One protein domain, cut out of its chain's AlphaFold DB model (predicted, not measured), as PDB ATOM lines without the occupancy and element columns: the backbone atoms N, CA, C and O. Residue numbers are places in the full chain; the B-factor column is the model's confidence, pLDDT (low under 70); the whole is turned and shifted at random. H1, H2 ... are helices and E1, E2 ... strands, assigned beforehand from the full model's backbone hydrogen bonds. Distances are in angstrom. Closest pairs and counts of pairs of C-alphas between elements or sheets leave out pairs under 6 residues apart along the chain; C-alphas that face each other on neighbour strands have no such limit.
ATOM      1  N   GLU A  46     563.060 325.620 526.355       79.19
ATOM      2  CA  GLU A  46     562.364 326.091 525.149       79.19
ATOM      3  C   GLU A  46     561.286 325.105 524.681       79.19
ATOM      4  O   GLU A  46     560.168 325.505 524.384       79.19
ATOM      5  N   ARG A  47     561.579 323.797 524.708       81.62
ATOM      6  CA  ARG A  47     560.612 322.758 524.323       81.62
ATOM      7  C   ARG A  47     559.449 322.655 525.309       81.62
ATOM      8  O   ARG A  47     558.321 322.398 524.905       81.62
ATOM      9  N   VAL A  48     559.713 322.828 526.604       81.81
ATOM     10  CA  VAL A  48     558.662 322.841 527.632       81.81
ATOM     11  C   VAL A  48     557.750 324.051 527.440       81.81
ATOM     12  O   VAL A  48     556.532 323.895 527.456       81.81
ATOM     13  N   GLU A  49     558.331 325.234 527.237       82.31
ATOM     14  CA  GLU A  49     557.590 326.477 527.004       82.31
ATOM     15  C   GLU A  49     556.742 326.395 525.733       82.31
ATOM     16  O   GLU A  49     555.567 326.746 525.777       82.31
ATOM     17  N   GLU A  50     557.289 325.858 524.640       84.38
ATOM     18  CA  GLU A  50     556.561 325.609 523.393       84.38
ATOM     19  C   GLU A  50     555.344 324.702 523.632       84.38
ATOM     20  O   GLU A  50     554.214 325.086 523.342       84.38
ATOM     21  N   VAL A  51     555.544 323.529 524.242       86.50
ATOM     22  CA  VAL A  51     554.467 322.553 524.469       86.50
ATOM     23  C   VAL A  51     553.384 323.098 525.401       86.50
ATOM     24  O   VAL A  51     552.193 322.932 525.128       86.50
ATOM     25  N   VAL A  52     553.775 323.767 526.490       86.69
ATOM     26  CA  VAL A  52     552.830 324.407 527.416       86.69
ATOM     27  C   VAL A  52     552.056 325.510 526.701       86.69
ATOM     28  O   VAL A  52     550.833 325.543 526.811       86.69
ATOM     29  N   THR A  53     552.736 326.355 525.925       88.31
ATOM     30  CA  THR A  53     552.120 327.441 525.153       88.31
ATOM     31  C   THR A  53     551.109 326.903 524.151       88.31
ATOM     32  O   THR A  53     549.959 327.335 524.156       88.31
ATOM     33  N   THR A  54     551.486 325.907 523.346       90.62
ATOM     34  CA  THR A  54     550.588 325.300 522.359       90.62
ATOM     35  C   THR A  54     549.356 324.697 523.026       90.62
ATOM     36  O   THR A  54     548.236 324.967 522.598       90.62
ATOM     37  N   LYS A  55     549.525 323.907 524.095       90.38
ATOM     38  CA  LYS A  55     548.388 323.254 524.762       90.38
ATOM     39  C   LYS A  55     547.495 324.244 525.497       90.38
ATOM     40  O   LYS A  55     546.275 324.109 525.416       90.38
ATOM     41  N   LEU A  56     548.083 325.236 526.165       90.06
ATOM     42  CA  LEU A  56     547.334 326.310 526.805       90.06
ATOM     43  C   LEU A  56     546.520 327.067 525.757       90.06
ATOM     44  O   LEU A  56     545.306 327.165 525.892       90.06
ATOM     45  N   ARG A  57     547.156 327.504 524.668       92.69
ATOM     46  CA  ARG A  57     546.493 328.191 523.557       92.69
ATOM     47  C   ARG A  57     545.322 327.386 522.997       92.69
ATOM     48  O   ARG A  57     544.222 327.916 522.899       92.69
ATOM     49  N   THR A  58     545.526 326.112 522.650       93.12
ATOM     50  CA  THR A  58     544.460 325.248 522.111       93.12
ATOM     51  C   THR A  58     543.285 325.125 523.079       93.12
ATOM     52  O   THR A  58     542.130 325.165 522.658       93.12
ATOM     53  N   MET A  59     543.563 324.994 524.375       92.31
ATOM     54  CA  MET A  59     542.520 324.900 525.388       92.31
ATOM     55  C   MET A  59     541.752 326.211 525.556       92.31
ATOM     56  O   MET A  59     540.523 326.181 525.588       92.31
ATOM     57  N   LEU A  60     542.454 327.342 525.649       93.31
ATOM     58  CA  LEU A  60     541.824 328.655 525.776       93.31
ATOM     59  C   LEU A  60     540.980 328.978 524.542       93.31
ATOM     60  O   LEU A  60     539.856 329.436 524.695       93.31
ATOM     61  N   LEU A  61     541.474 328.664 523.338       93.50
ATOM     62  CA  LEU A  61     540.713 328.818 522.098       93.50
ATOM     63  C   LEU A  61     539.394 328.058 522.168       93.50
ATOM     64  O   LEU A  61     538.346 328.658 521.968       93.50
ATOM     65  N   ARG A  62     539.445 326.769 522.515       93.06
ATOM     66  CA  ARG A  62     538.248 325.936 522.655       93.06
ATOM     67  C   ARG A  62     537.265 326.542 523.664       93.06
ATOM     68  O   ARG A  62     536.119 326.791 523.324       93.06
ATOM     69  N   LEU A  63     537.726 326.861 524.874       92.88
ATOM     70  CA  LEU A  63     536.862 327.420 525.923       92.88
ATOM     71  C   LEU A  63     536.293 328.803 525.568       92.88
ATOM     72  O   LEU A  63     535.205 329.147 526.020       92.88
ATOM     73  N   SER A  64     537.001 329.585 524.754       92.06
ATOM     74  CA  SER A  64     536.550 330.913 524.327       92.06
ATOM     75  C   SER A  64     535.442 330.889 523.264       92.06
ATOM     76  O   SER A  64     534.824 331.927 523.030       92.06
ATOM     77  N   MET A  65     535.178 329.739 522.631       90.25
ATOM     78  CA  MET A  65     534.153 329.603 521.590       90.25
ATOM     79  C   MET A  65     532.753 329.448 522.191       90.25
ATOM     80  O   MET A  65     532.542 328.652 523.108       90.25
ATOM     81  N   ASP A  66     531.790 330.179 521.625       87.69
ATOM     82  CA  ASP A  66     530.357 330.072 521.923       87.69
ATOM     83  C   ASP A  66     530.070 330.020 523.433       87.69
ATOM     84  O   ASP A  66     530.519 330.892 524.177       87.69
ATOM     85  N   ASN A  67     529.351 329.002 523.909       88.31
ATOM     86  CA  ASN A  67     529.020 328.801 525.321       88.31
ATOM     87  C   ASN A  67     529.885 327.734 526.010       88.31
ATOM     88  O   ASN A  67     529.618 327.384 527.157       88.31
ATOM     89  N   GLN A  68     530.973 327.281 525.375       91.12
ATOM     90  CA  GLN A  68     531.755 326.141 525.868       91.12
ATOM     91  C   GLN A  68     532.331 326.351 527.269       91.12
ATOM     92  O   GLN A  68     532.400 325.407 528.050       91.12
ATOM     93  N   LEU A  69     532.727 327.579 527.617       91.56
ATOM     94  CA  LEU A  69     533.174 327.890 528.975       91.56
ATOM     95  C   LEU A  69     532.070 327.658 530.017       91.56
ATOM     96  O   LEU A  69     532.339 327.081 531.066       91.56
ATOM     97  N   GLU A 150     526.833 336.156 534.163       89.56
ATOM     98  CA  GLU A 150     527.231 336.344 532.764       89.56
ATOM     99  C   GLU A 150     528.415 337.316 532.628       89.56
ATOM    100  O   GLU A 150     529.342 337.069 531.859       89.56
ATOM    101  N   GLU A 151     528.456 338.357 533.466       92.12
ATOM    102  CA  GLU A 151     529.565 339.317 533.545       92.12
ATOM    103  C   GLU A 151     530.915 338.644 533.838       92.12
ATOM    104  O   GLU A 151     531.942 339.015 533.266       92.12
ATOM    105  N   TYR A 152     530.924 337.619 534.698       91.69
ATOM    106  CA  TYR A 152     532.140 336.863 534.994       91.69
ATOM    107  C   TYR A 152     532.590 336.062 533.771       91.69
ATOM    108  O   TYR A 152     533.767 336.090 533.419       91.69
ATOM    109  N   ILE A 153     531.655 335.390 533.093       92.19
ATOM    110  CA  ILE A 153     531.948 334.611 531.883       92.19
ATOM    111  C   ILE A 153     532.508 335.527 530.790       92.19
ATOM    112  O   ILE A 153     533.521 335.197 530.173       92.19
ATOM    113  N   ALA A 154     531.897 336.697 530.584       93.06
ATOM    114  CA  ALA A 154     532.366 337.693 529.627       93.06
ATOM    115  C   ALA A 154     533.778 338.202 529.968       93.06
ATOM    116  O   ALA A 154     534.647 338.235 529.094       93.06
ATOM    117  N   SER A 155     534.040 338.523 531.240       94.25
ATOM    118  CA  SER A 155     535.366 338.955 531.698       94.25
ATOM    119  C   SER A 155     536.431 337.876 531.498       94.25
ATOM    120  O   SER A 155     537.533 338.181 531.045       94.25
ATOM    121  N   VAL A 156     536.119 336.617 531.811       93.88
ATOM    122  CA  VAL A 156     537.055 335.504 531.625       93.88
ATOM    123  C   VAL A 156     537.325 335.268 530.139       93.88
ATOM    124  O   VAL A 156     538.481 335.106 529.757       93.88
ATOM    125  N   LYS A 157     536.299 335.313 529.280       93.69
ATOM    126  CA  LYS A 157     536.471 335.206 527.821       93.69
ATOM    127  C   LYS A 157     537.367 336.312 527.264       93.69
ATOM    128  O   LYS A 157     538.223 336.029 526.429       93.69
ATOM    129  N   TYR A 158     537.214 337.543 527.748       94.50
ATOM    130  CA  TYR A 158     538.093 338.649 527.371       94.50
ATOM    131  C   TYR A 158     539.555 338.392 527.775       94.50
ATOM    132  O   TYR A 158     540.466 338.535 526.954       94.50
ATOM    133  N   ASP A 159     539.790 337.941 529.012       94.00
ATOM    134  CA  ASP A 159     541.130 337.569 529.484       94.00
ATOM    135  C   ASP A 159     541.725 336.416 528.646       94.00
ATOM    136  O   ASP A 159     542.911 336.444 528.313       94.00
ATOM    137  N   MET A 160     540.911 335.428 528.246       94.31
ATOM    138  CA  MET A 160     541.337 334.333 527.362       94.31
ATOM    139  C   MET A 160     541.759 334.839 525.986       94.31
ATOM    140  O   MET A 160     542.824 334.462 525.504       94.31
ATOM    141  N   GLN A 161     540.951 335.694 525.357       94.25
ATOM    142  CA  GLN A 161     541.254 336.272 524.045       94.25
ATOM    143  C   GLN A 161     542.532 337.113 524.092       94.25
ATOM    144  O   GLN A 161     543.376 337.008 523.202       94.25
ATOM    145  N   THR A 162     542.715 337.878 525.169       93.62
ATOM    146  CA  THR A 162     543.934 338.660 525.406       93.62
ATOM    147  C   THR A 162     545.147 337.744 525.557       93.62
ATOM    148  O   THR A 162     546.177 337.970 524.926       93.62
ATOM    149  N   MET A 163     545.022 336.667 526.337       91.88
ATOM    150  CA  MET A 163     546.086 335.681 526.513       91.88
ATOM    151  C   MET A 163     546.442 334.991 525.191       91.88
ATOM    152  O   MET A 163     547.619 334.862 524.875       91.88
ATOM    153  N   ILE A 164     545.451 334.590 524.391       93.19
ATOM    154  CA  ILE A 164     545.674 333.991 523.066       93.19
ATOM    155  C   ILE A 164     546.437 334.965 522.163       93.19
ATOM    156  O   ILE A 164     547.433 334.571 521.564       93.19
ATOM    157  N   GLY A 165     546.029 336.238 522.125       91.62
ATOM    158  CA  GLY A 165     546.726 337.265 521.351       91.62
ATOM    159  C   GLY A 165     548.181 337.464 521.782       91.62
ATOM    160  O   GLY A 165     549.048 337.664 520.937       91.62
ATOM    161  N   LEU A 166     548.475 337.353 523.082       89.38
ATOM    162  CA  LEU A 166     549.853 337.398 523.583       89.38
ATOM    163  C   LEU A 166     550.653 336.148 523.221       89.38
ATOM    164  O   LEU A 166     551.832 336.269 522.921       89.38
ATOM    165  N   LEU A 167     550.041 334.964 523.249       88.81
ATOM    166  CA  LEU A 167     550.712 333.721 522.857       88.81
ATOM    167  C   LEU A 167     551.013 333.667 521.350       88.81
ATOM    168  O   LEU A 167     551.969 333.003 520.961       88.81
ATOM    169  N   ASP A 168     550.227 334.370 520.532       88.62
ATOM    170  CA  ASP A 168     550.405 334.460 519.075       88.62
ATOM    171  C   ASP A 168     551.348 335.595 518.640       88.62
ATOM    172  O   ASP A 168     551.744 335.660 517.476       88.62
ATOM    173  N   ALA A 169     551.729 336.491 519.555       86.31
ATOM    174  CA  ALA A 169     552.622 337.601 519.254       86.31
ATOM    175  C   ALA A 169     554.078 337.134 519.084       86.31
ATOM    176  O   ALA A 169     554.612 336.411 519.923       86.31
ATOM    177  N   GLU A 170     554.764 337.637 518.050       71.88
ATOM    178  CA  GLU A 170     556.196 337.365 517.830       71.88
ATOM    179  C   GLU A 170     557.078 337.888 518.980       71.88
ATOM    180  O   GLU A 170     558.105 337.293 519.307       71.88
ATOM    181  N   VAL A 171     556.661 338.992 519.615       75.12
ATOM    182  CA  VAL A 171     557.320 339.583 520.788       75.12
ATOM    183  C   VAL A 171     556.264 339.871 521.862       75.12
ATOM    184  O   VAL A 171     555.704 340.970 521.906       75.12
ATOM    185  N   PRO A 172     555.940 338.895 522.726       78.19
ATOM    186  CA  PRO A 172     554.929 339.084 523.756       78.19
ATOM    187  C   PRO A 172     555.413 340.054 524.834       78.19
ATOM    188  O   PRO A 172     556.584 340.044 525.213       78.19
ATOM    189  N   ASN A 173     554.497 340.847 525.400       82.94
ATOM    190  CA  ASN A 173     554.780 341.590 526.628       82.94
ATOM    191  C   ASN A 173     554.916 340.585 527.793       82.94
ATOM    192  O   ASN A 173     553.904 340.021 528.219       82.94
ATOM    193  N   PRO A 174     556.127 340.367 528.345       79.31
ATOM    194  CA  PRO A 174     556.356 339.304 529.320       79.31
ATOM    195  C   PRO A 174     555.650 339.572 530.652       79.31
ATOM    196  O   PRO A 174     555.249 338.634 531.335       79.31
ATOM    197  N   GLN A 175     555.464 340.839 531.029       82.50
ATOM    198  CA  GLN A 175     554.799 341.198 532.282       82.50
ATOM    199  C   GLN A 175     553.312 340.854 532.219       82.50
ATOM    200  O   GLN A 175     552.797 340.178 533.108       82.50
ATOM    201  N   LEU A 176     552.642 341.267 531.141       83.94
ATOM    202  CA  LEU A 176     551.223 340.981 530.938       83.94
ATOM    203  C   LEU A 176     550.977 339.478 530.737       83.94
ATOM    204  O   LEU A 176     550.031 338.928 531.300       83.94
ATOM    205  N   LEU A 177     551.868 338.802 530.002       83.69
ATOM    206  CA  LEU A 177     551.817 337.354 529.820       83.69
ATOM    207  C   LEU A 177     551.892 336.621 531.163       83.69
ATOM    208  O   LEU A 177     551.075 335.745 531.421       83.69
ATOM    209  N   ASN A 178     552.825 337.002 532.040       81.88
ATOM    210  CA  ASN A 178     552.962 336.393 533.365       81.88
ATOM    211  C   ASN A 178     551.726 336.637 534.240       81.88
ATOM    212  O   ASN A 178     551.281 335.730 534.941       81.88
ATOM    213  N   GLN A 179     551.155 337.844 534.187       85.50
ATOM    214  CA  GLN A 179     549.950 338.193 534.941       85.50
ATOM    215  C   GLN A 179     548.742 337.353 534.510       85.50
ATOM    216  O   GLN A 179     548.037 336.813 535.360       85.50
ATOM    217  N   LEU A 180     548.511 337.206 533.202       86.25
ATOM    218  CA  LEU A 180     547.413 336.385 532.686       86.25
ATOM    219  C   LEU A 180     547.683 334.889 532.868       86.25
ATOM    220  O   LEU A 180     546.781 334.150 533.261       86.25
ATOM    221  N   ALA A 181     548.923 334.439 532.675       85.56
ATOM    222  CA  ALA A 181     549.304 333.057 532.940       85.56
ATOM    223  C   ALA A 181     549.030 332.672 534.398       85.56
ATOM    224  O   ALA A 181     548.495 331.596 534.631       85.56
ATOM    225  N   ALA A 182     549.299 333.550 535.367       85.69
ATOM    226  CA  ALA A 182     549.007 333.288 536.778       85.69
ATOM    227  C   ALA A 182     547.502 333.150 537.087       85.69
ATOM    228  O   ALA A 182     547.141 332.480 538.053       85.69
ATOM    229  N   LYS A 183     546.617 333.751 536.276       87.56
ATOM    230  CA  LYS A 183     545.157 333.600 536.428       87.56
ATOM    231  C   LYS A 183     544.650 332.236 535.962       87.56
ATOM    232  O   LYS A 183     543.694 331.728 536.539       87.56
ATOM    233  N   PHE A 184     545.253 331.679 534.910       87.31
ATOM    234  CA  PHE A 184     544.769 330.461 534.252       87.31
ATOM    235  C   PHE A 184     545.590 329.217 534.587       87.31
ATOM    236  O   PHE A 184     545.045 328.123 534.669       87.31
ATOM    237  N   VAL A 185     546.904 329.351 534.752       88.38
ATOM    238  CA  VAL A 185     547.822 328.237 534.992       88.38
ATOM    239  C   VAL A 185     548.053 328.102 536.488       88.38
ATOM    240  O   VAL A 185     548.779 328.880 537.099       88.38
ATOM    241  N   SER A 186     547.455 327.067 537.070       88.06
ATOM    242  CA  SER A 186     547.612 326.756 538.492       88.06
ATOM    243  C   SER A 186     548.896 325.976 538.752       88.06
ATOM    244  O   SER A 186     549.636 326.262 539.695       88.06
ATOM    245  N   LYS A 187     549.198 324.985 537.901       84.88
ATOM    246  CA  LYS A 187     550.346 324.098 538.113       84.88
ATOM    247  C   LYS A 187     550.927 323.578 536.807       84.88
ATOM    248  O   LYS A 187     550.200 323.162 535.912       84.88
ATOM    249  N   VAL A 188     552.256 323.516 536.750       82.31
ATOM    250  CA  VAL A 188     553.003 322.762 535.740       82.31
ATOM    251  C   VAL A 188     553.859 321.734 536.467       82.31
ATOM    252  O   VAL A 188     554.718 322.088 537.274       82.31
ATOM    253  N   PHE A 189     553.609 320.453 536.215       82.81
ATOM    254  CA  PHE A 189     554.330 319.350 536.841       82.81
ATOM    255  C   PHE A 189     554.983 318.472 535.779       82.81
ATOM    256  O   PHE A 189     554.340 318.049 534.826       82.81
ATOM    257  N   ILE A 190     556.276 318.193 535.941       80.88
ATOM    258  CA  ILE A 190     557.044 317.354 535.019       80.88
ATOM    259  C   ILE A 190     557.502 316.119 535.781       80.88
ATOM    260  O   ILE A 190     558.307 316.205 536.711       80.88
ATOM    261  N   GLN A 191     557.009 314.955 535.369       79.69
ATOM    262  CA  GLN A 191     557.431 313.680 535.921       79.69
ATOM    263  C   GLN A 191     558.619 313.150 535.115       79.69
ATOM    264  O   GLN A 191     558.491 312.736 533.962       79.69
ATOM    265  N   ARG A 192     559.800 313.160 535.743       72.38
ATOM    266  CA  ARG A 192     561.070 312.791 535.097       72.38
ATOM    267  C   ARG A 192     561.078 311.356 534.569       72.38
ATOM    268  O   ARG A 192     561.542 311.128 533.458       72.38
ATOM    269  N   GLU A 193     560.592 310.415 535.370       75.56
ATOM    270  CA  GLU A 193     560.671 308.974 535.090       75.56
ATOM    271  C   GLU A 193     559.782 308.570 533.913       75.56
ATOM    272  O   GLU A 193     560.225 307.865 533.012       75.56
ATOM    273  N   SER A 194     558.549 309.077 533.884       76.81
ATOM    274  CA  SER A 194     557.582 308.797 532.820       76.81
ATOM    275  C   SER A 194     557.724 309.723 531.611       76.81
ATOM    276  O   SER A 194     557.036 309.528 530.613       76.81
ATOM    277  N   LYS A 195     558.594 310.738 531.701       76.19
ATOM    278  CA  LYS A 195     558.729 311.836 530.737       76.19
ATOM    279  C   LYS A 195     557.390 312.521 530.405       76.19
ATOM    280  O   LYS A 195     557.174 312.947 529.276       76.19
ATOM    281  N   ARG A 196     556.493 312.642 531.387       80.19
ATOM    282  CA  ARG A 196     555.178 313.277 531.209       80.19
ATOM    283  C   ARG A 196     555.158 314.685 531.776       80.19
ATOM    284  O   ARG A 196     555.666 314.922 532.872       80.19
ATOM    285  N   LEU A 197     554.537 315.596 531.034       81.38
ATOM    286  CA  LEU A 197     554.180 316.923 531.513       81.38
ATOM    287  C   LEU A 197     552.699 316.919 531.900       81.38
ATOM    288  O   LEU A 197     551.878 316.267 531.261       81.38
ATOM    289  N   PHE A 198     552.369 317.640 532.958       83.94
ATOM    290  CA  PHE A 198     551.013 317.866 533.426       83.94
ATOM    291  C   PHE A 198     550.830 319.371 533.553       83.94
ATOM    292  O   PHE A 198     551.599 320.036 534.251       83.94
ATOM    293  N   LEU A 199     549.835 319.902 532.858       85.38
ATOM    294  CA  LEU A 199     549.465 321.309 532.892       85.38
ATOM    295  C   LEU A 199     548.071 321.411 533.498       85.38
ATOM    296  O   LEU A 199     547.108 320.958 532.891       85.38
ATOM    297  N   THR A 200     547.959 322.006 534.676       87.44
ATOM    298  CA  THR A 200     546.680 322.237 535.344       87.44
ATOM    299  C   THR A 200     546.224 323.660 535.071       87.44
ATOM    300  O   THR A 200     546.848 324.622 535.533       87.44
ATOM    301  N   VAL A 201     545.131 323.776 534.321       90.50
ATOM    302  CA  VAL A 201     544.443 325.036 534.055       90.50
ATOM    303  C   VAL A 201     543.271 325.146 535.015       90.50
ATOM    304  O   VAL A 201     542.458 324.229 535.108       90.50
ATOM    305  N   GLN A 202     543.192 326.260 535.727       91.62
ATOM    306  CA  GLN A 202     542.200 326.479 536.764       91.62
ATOM    307  C   GLN A 202     541.609 327.877 536.638       91.62
ATOM    308  O   GLN A 202     542.333 328.835 536.386       91.62
ATOM    309  N   MET A 203     540.301 327.994 536.843       91.50
ATOM    310  CA  MET A 203     539.612 329.279 536.915       91.50
ATOM    311  C   MET A 203     538.958 329.409 538.273       91.50
ATOM    312  O   MET A 203     538.276 328.499 538.754       91.50
ATOM    313  N   ARG A 204     539.204 330.553 538.900       88.69
ATOM    314  CA  ARG A 204     538.717 330.850 540.239       88.69
ATOM    315  C   ARG A 204     537.851 332.090 540.218       88.69
ATOM    316  O   ARG A 204     538.092 333.029 539.455       88.69
ATOM    317  N   LYS A 205     536.866 332.102 541.101       86.69
ATOM    318  CA  LYS A 205     536.098 333.287 541.454       86.69
ATOM    319  C   LYS A 205     536.185 333.430 542.966       86.69
ATOM    320  O   LYS A 205     535.596 332.640 543.695       86.69
ATOM    321  N   LYS A 206     536.935 334.435 543.428       84.19
ATOM    322  CA  LYS A 206     537.318 334.568 544.845       84.19
ATOM    323  C   LYS A 206     538.030 333.284 545.311       84.19
ATOM    324  O   LYS A 206     539.039 332.923 544.710       84.19
ATOM    325  N   ASP A 207     537.479 332.585 546.298       81.81
ATOM    326  CA  ASP A 207     538.047 331.358 546.870       81.81
ATOM    327  C   ASP A 207     537.475 330.070 546.257       81.81
ATOM    328  O   ASP A 207     537.903 328.967 546.595       81.81
ATOM    329  N   GLU A 208     536.528 330.190 545.326       85.06
ATOM    330  CA  GLU A 208     535.881 329.045 544.698       85.06
ATOM    331  C   GLU A 208     536.547 328.686 543.366       85.06
ATOM    332  O   GLU A 208     536.740 329.530 542.483       85.06
ATOM    333  N   VAL A 209     536.888 327.404 543.210       88.94
ATOM    334  CA  VAL A 209     537.371 326.838 541.947       88.94
ATOM    335  C   VAL A 209     536.166 326.442 541.105       88.94
ATOM    336  O   VAL A 209     535.507 325.445 541.399       88.94
ATOM    337  N   LEU A 210     535.916 327.211 540.049       89.81
ATOM    338  CA  LEU A 210     534.798 326.990 539.131       89.81
ATOM    339  C   LEU A 210     535.135 325.989 538.031       89.81
ATOM    340  O   LEU A 210     534.250 325.360 537.464       89.81
ATOM    341  N   PHE A 211     536.416 325.857 537.715       91.81
ATOM    342  CA  PHE A 211     536.885 324.957 536.681       91.81
ATOM    343  C   PHE A 211     538.319 324.543 536.984       91.81
ATOM    344  O   PHE A 211     539.156 325.389 537.306       91.81
ATOM    345  N   ASP A 212     538.600 323.250 536.865       91.44
ATOM    346  CA  ASP A 212     539.937 322.683 536.988       91.44
ATOM    347  C   ASP A 212     540.099 321.558 535.969       91.44
ATOM    348  O   ASP A 212     539.313 320.608 535.935       91.44
ATOM    349  N   ARG A 213     541.118 321.664 535.119       91.06
ATOM    350  CA  ARG A 213     541.441 320.617 534.160       91.06
ATOM    351  C   ARG A 213     542.939 320.447 534.057       91.06
ATOM    352  O   ARG A 213     543.678 321.359 533.688       91.06
ATOM    353  N   THR A 214     543.376 319.222 534.320       88.88
ATOM    354  CA  THR A 214     544.755 318.812 534.078       88.88
ATOM    355  C   THR A 214     544.869 318.216 532.684       88.88
ATOM    356  O   THR A 214     544.280 317.185 532.372       88.88
ATOM    357  N   ILE A 215     545.633 318.887 531.834       88.75
ATOM    358  CA  ILE A 215     546.019 318.417 530.512       88.75
ATOM    359  C   ILE A 215     547.309 317.617 530.654       88.75
ATOM    360  O   ILE A 215     548.212 317.991 531.405       88.75
ATOM    361  N   LEU A 216     547.399 316.541 529.884       83.06
ATOM    362  CA  LEU A 216     548.613 315.772 529.646       83.06
ATOM    363  C   LEU A 216     549.143 316.136 528.257       83.06
ATOM    364  O   LEU A 216     548.617 315.638 527.259       83.06
TER     365      LEU A 216
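This is residues 46 to 69 and 150 to 216 of the 219 residues of an uncharacterized protein of Cohnella sp. CIP 111063 (UniProt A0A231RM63). A twisted sheet of three strands has the long helix H1 slantwise over one face, while a helical hairpin of H2 and H3 packs along H1 through H2 and joins the sheet through H3, which leads directly into E1. H2 touches both H1 and H3 and is not on the sheet. The printed part has 91 residues, with three named helices and then three named strands along the chain, H1 H2 H3 E1 E2 E3; the sheet runs E1 E2 E3, antiparallel throughout, and the class is mixed, helices and strands. The whole is compact, with a radius of gyration of the C-alphas of 13.4 A and spans of 43 by 31 by 23 A.

H1, residues 46 to 64, and H2, residues 150 to 168, touch, closest at the C-alphas of Ser 64 and Lys 157, 5.5 A apart; they run opposite ways at a shallow tilt of 34.5 degrees, only just short of steep. H3, residues 174 to 184, forms a helical hairpin with H2, which touches it with residues 159 to 167 alone; the closest C-alphas, of Met 163 and Leu 180, are 6.4 A apart, and the two run opposite ways at a steep tilt of 43 degrees. H1 and H3 are apart. In H1, H2 and H3 every O i to N i+4 pair is within hydrogen-bond range. E1, residues 185 to 191, E2, residues 196 to 205, and E3, residues 208 to 215, form a meander, each strand the antiparallel neighbour of the one before. E1 and E2 are a hairpin at 163 degrees, with N 189 and O 198 2.8 A apart. E2 and E3 are a hairpin at 162 degrees, with N 201 and O 213 2.9 A apart. The sheet is twisted, its C-alphas lying up to 4.4 A off the best plane. H1 is on the sheet in two layers, a helix on one face, at a height over the sheet of 10.0 A; it lies over E1 and E2, slantwise to the strands, at 42 degrees to E1 on the local plane. The closest C-alphas of H1 and E2, of Val 52 and Leu 199, are 7.1 A apart. H3 stands at the sheet's level, its Phe 184 and Gln 202 of E2 having the closest C-alphas, 5.4 A apart.

H1 begins at C-alpha 46 (562.364, 326.091, 525.149) and is 26.3 A long. H2 is 27.0 A and H3 15.4 A long, with C-alpha 184 at (544.769, 330.461, 534.252). E1 is 17.5 A, E2 29.5 A and E3 20.4 A long, E3 ending at C-alpha 215 (546.019, 318.417, 530.512).

The two C-alphas farthest apart, of Glu 151 and Glu 193, are 43.5 A apart. Residues 70 to 149 are not printed, and C-alphas 69 and 150 are 11.0 A apart across the cut. The links H2 to H3, H3 to E1, E1 to E2 and E2 to E3 are tight. The mean pLDDT of the printed part is 87.2, and no printed residue is under 70.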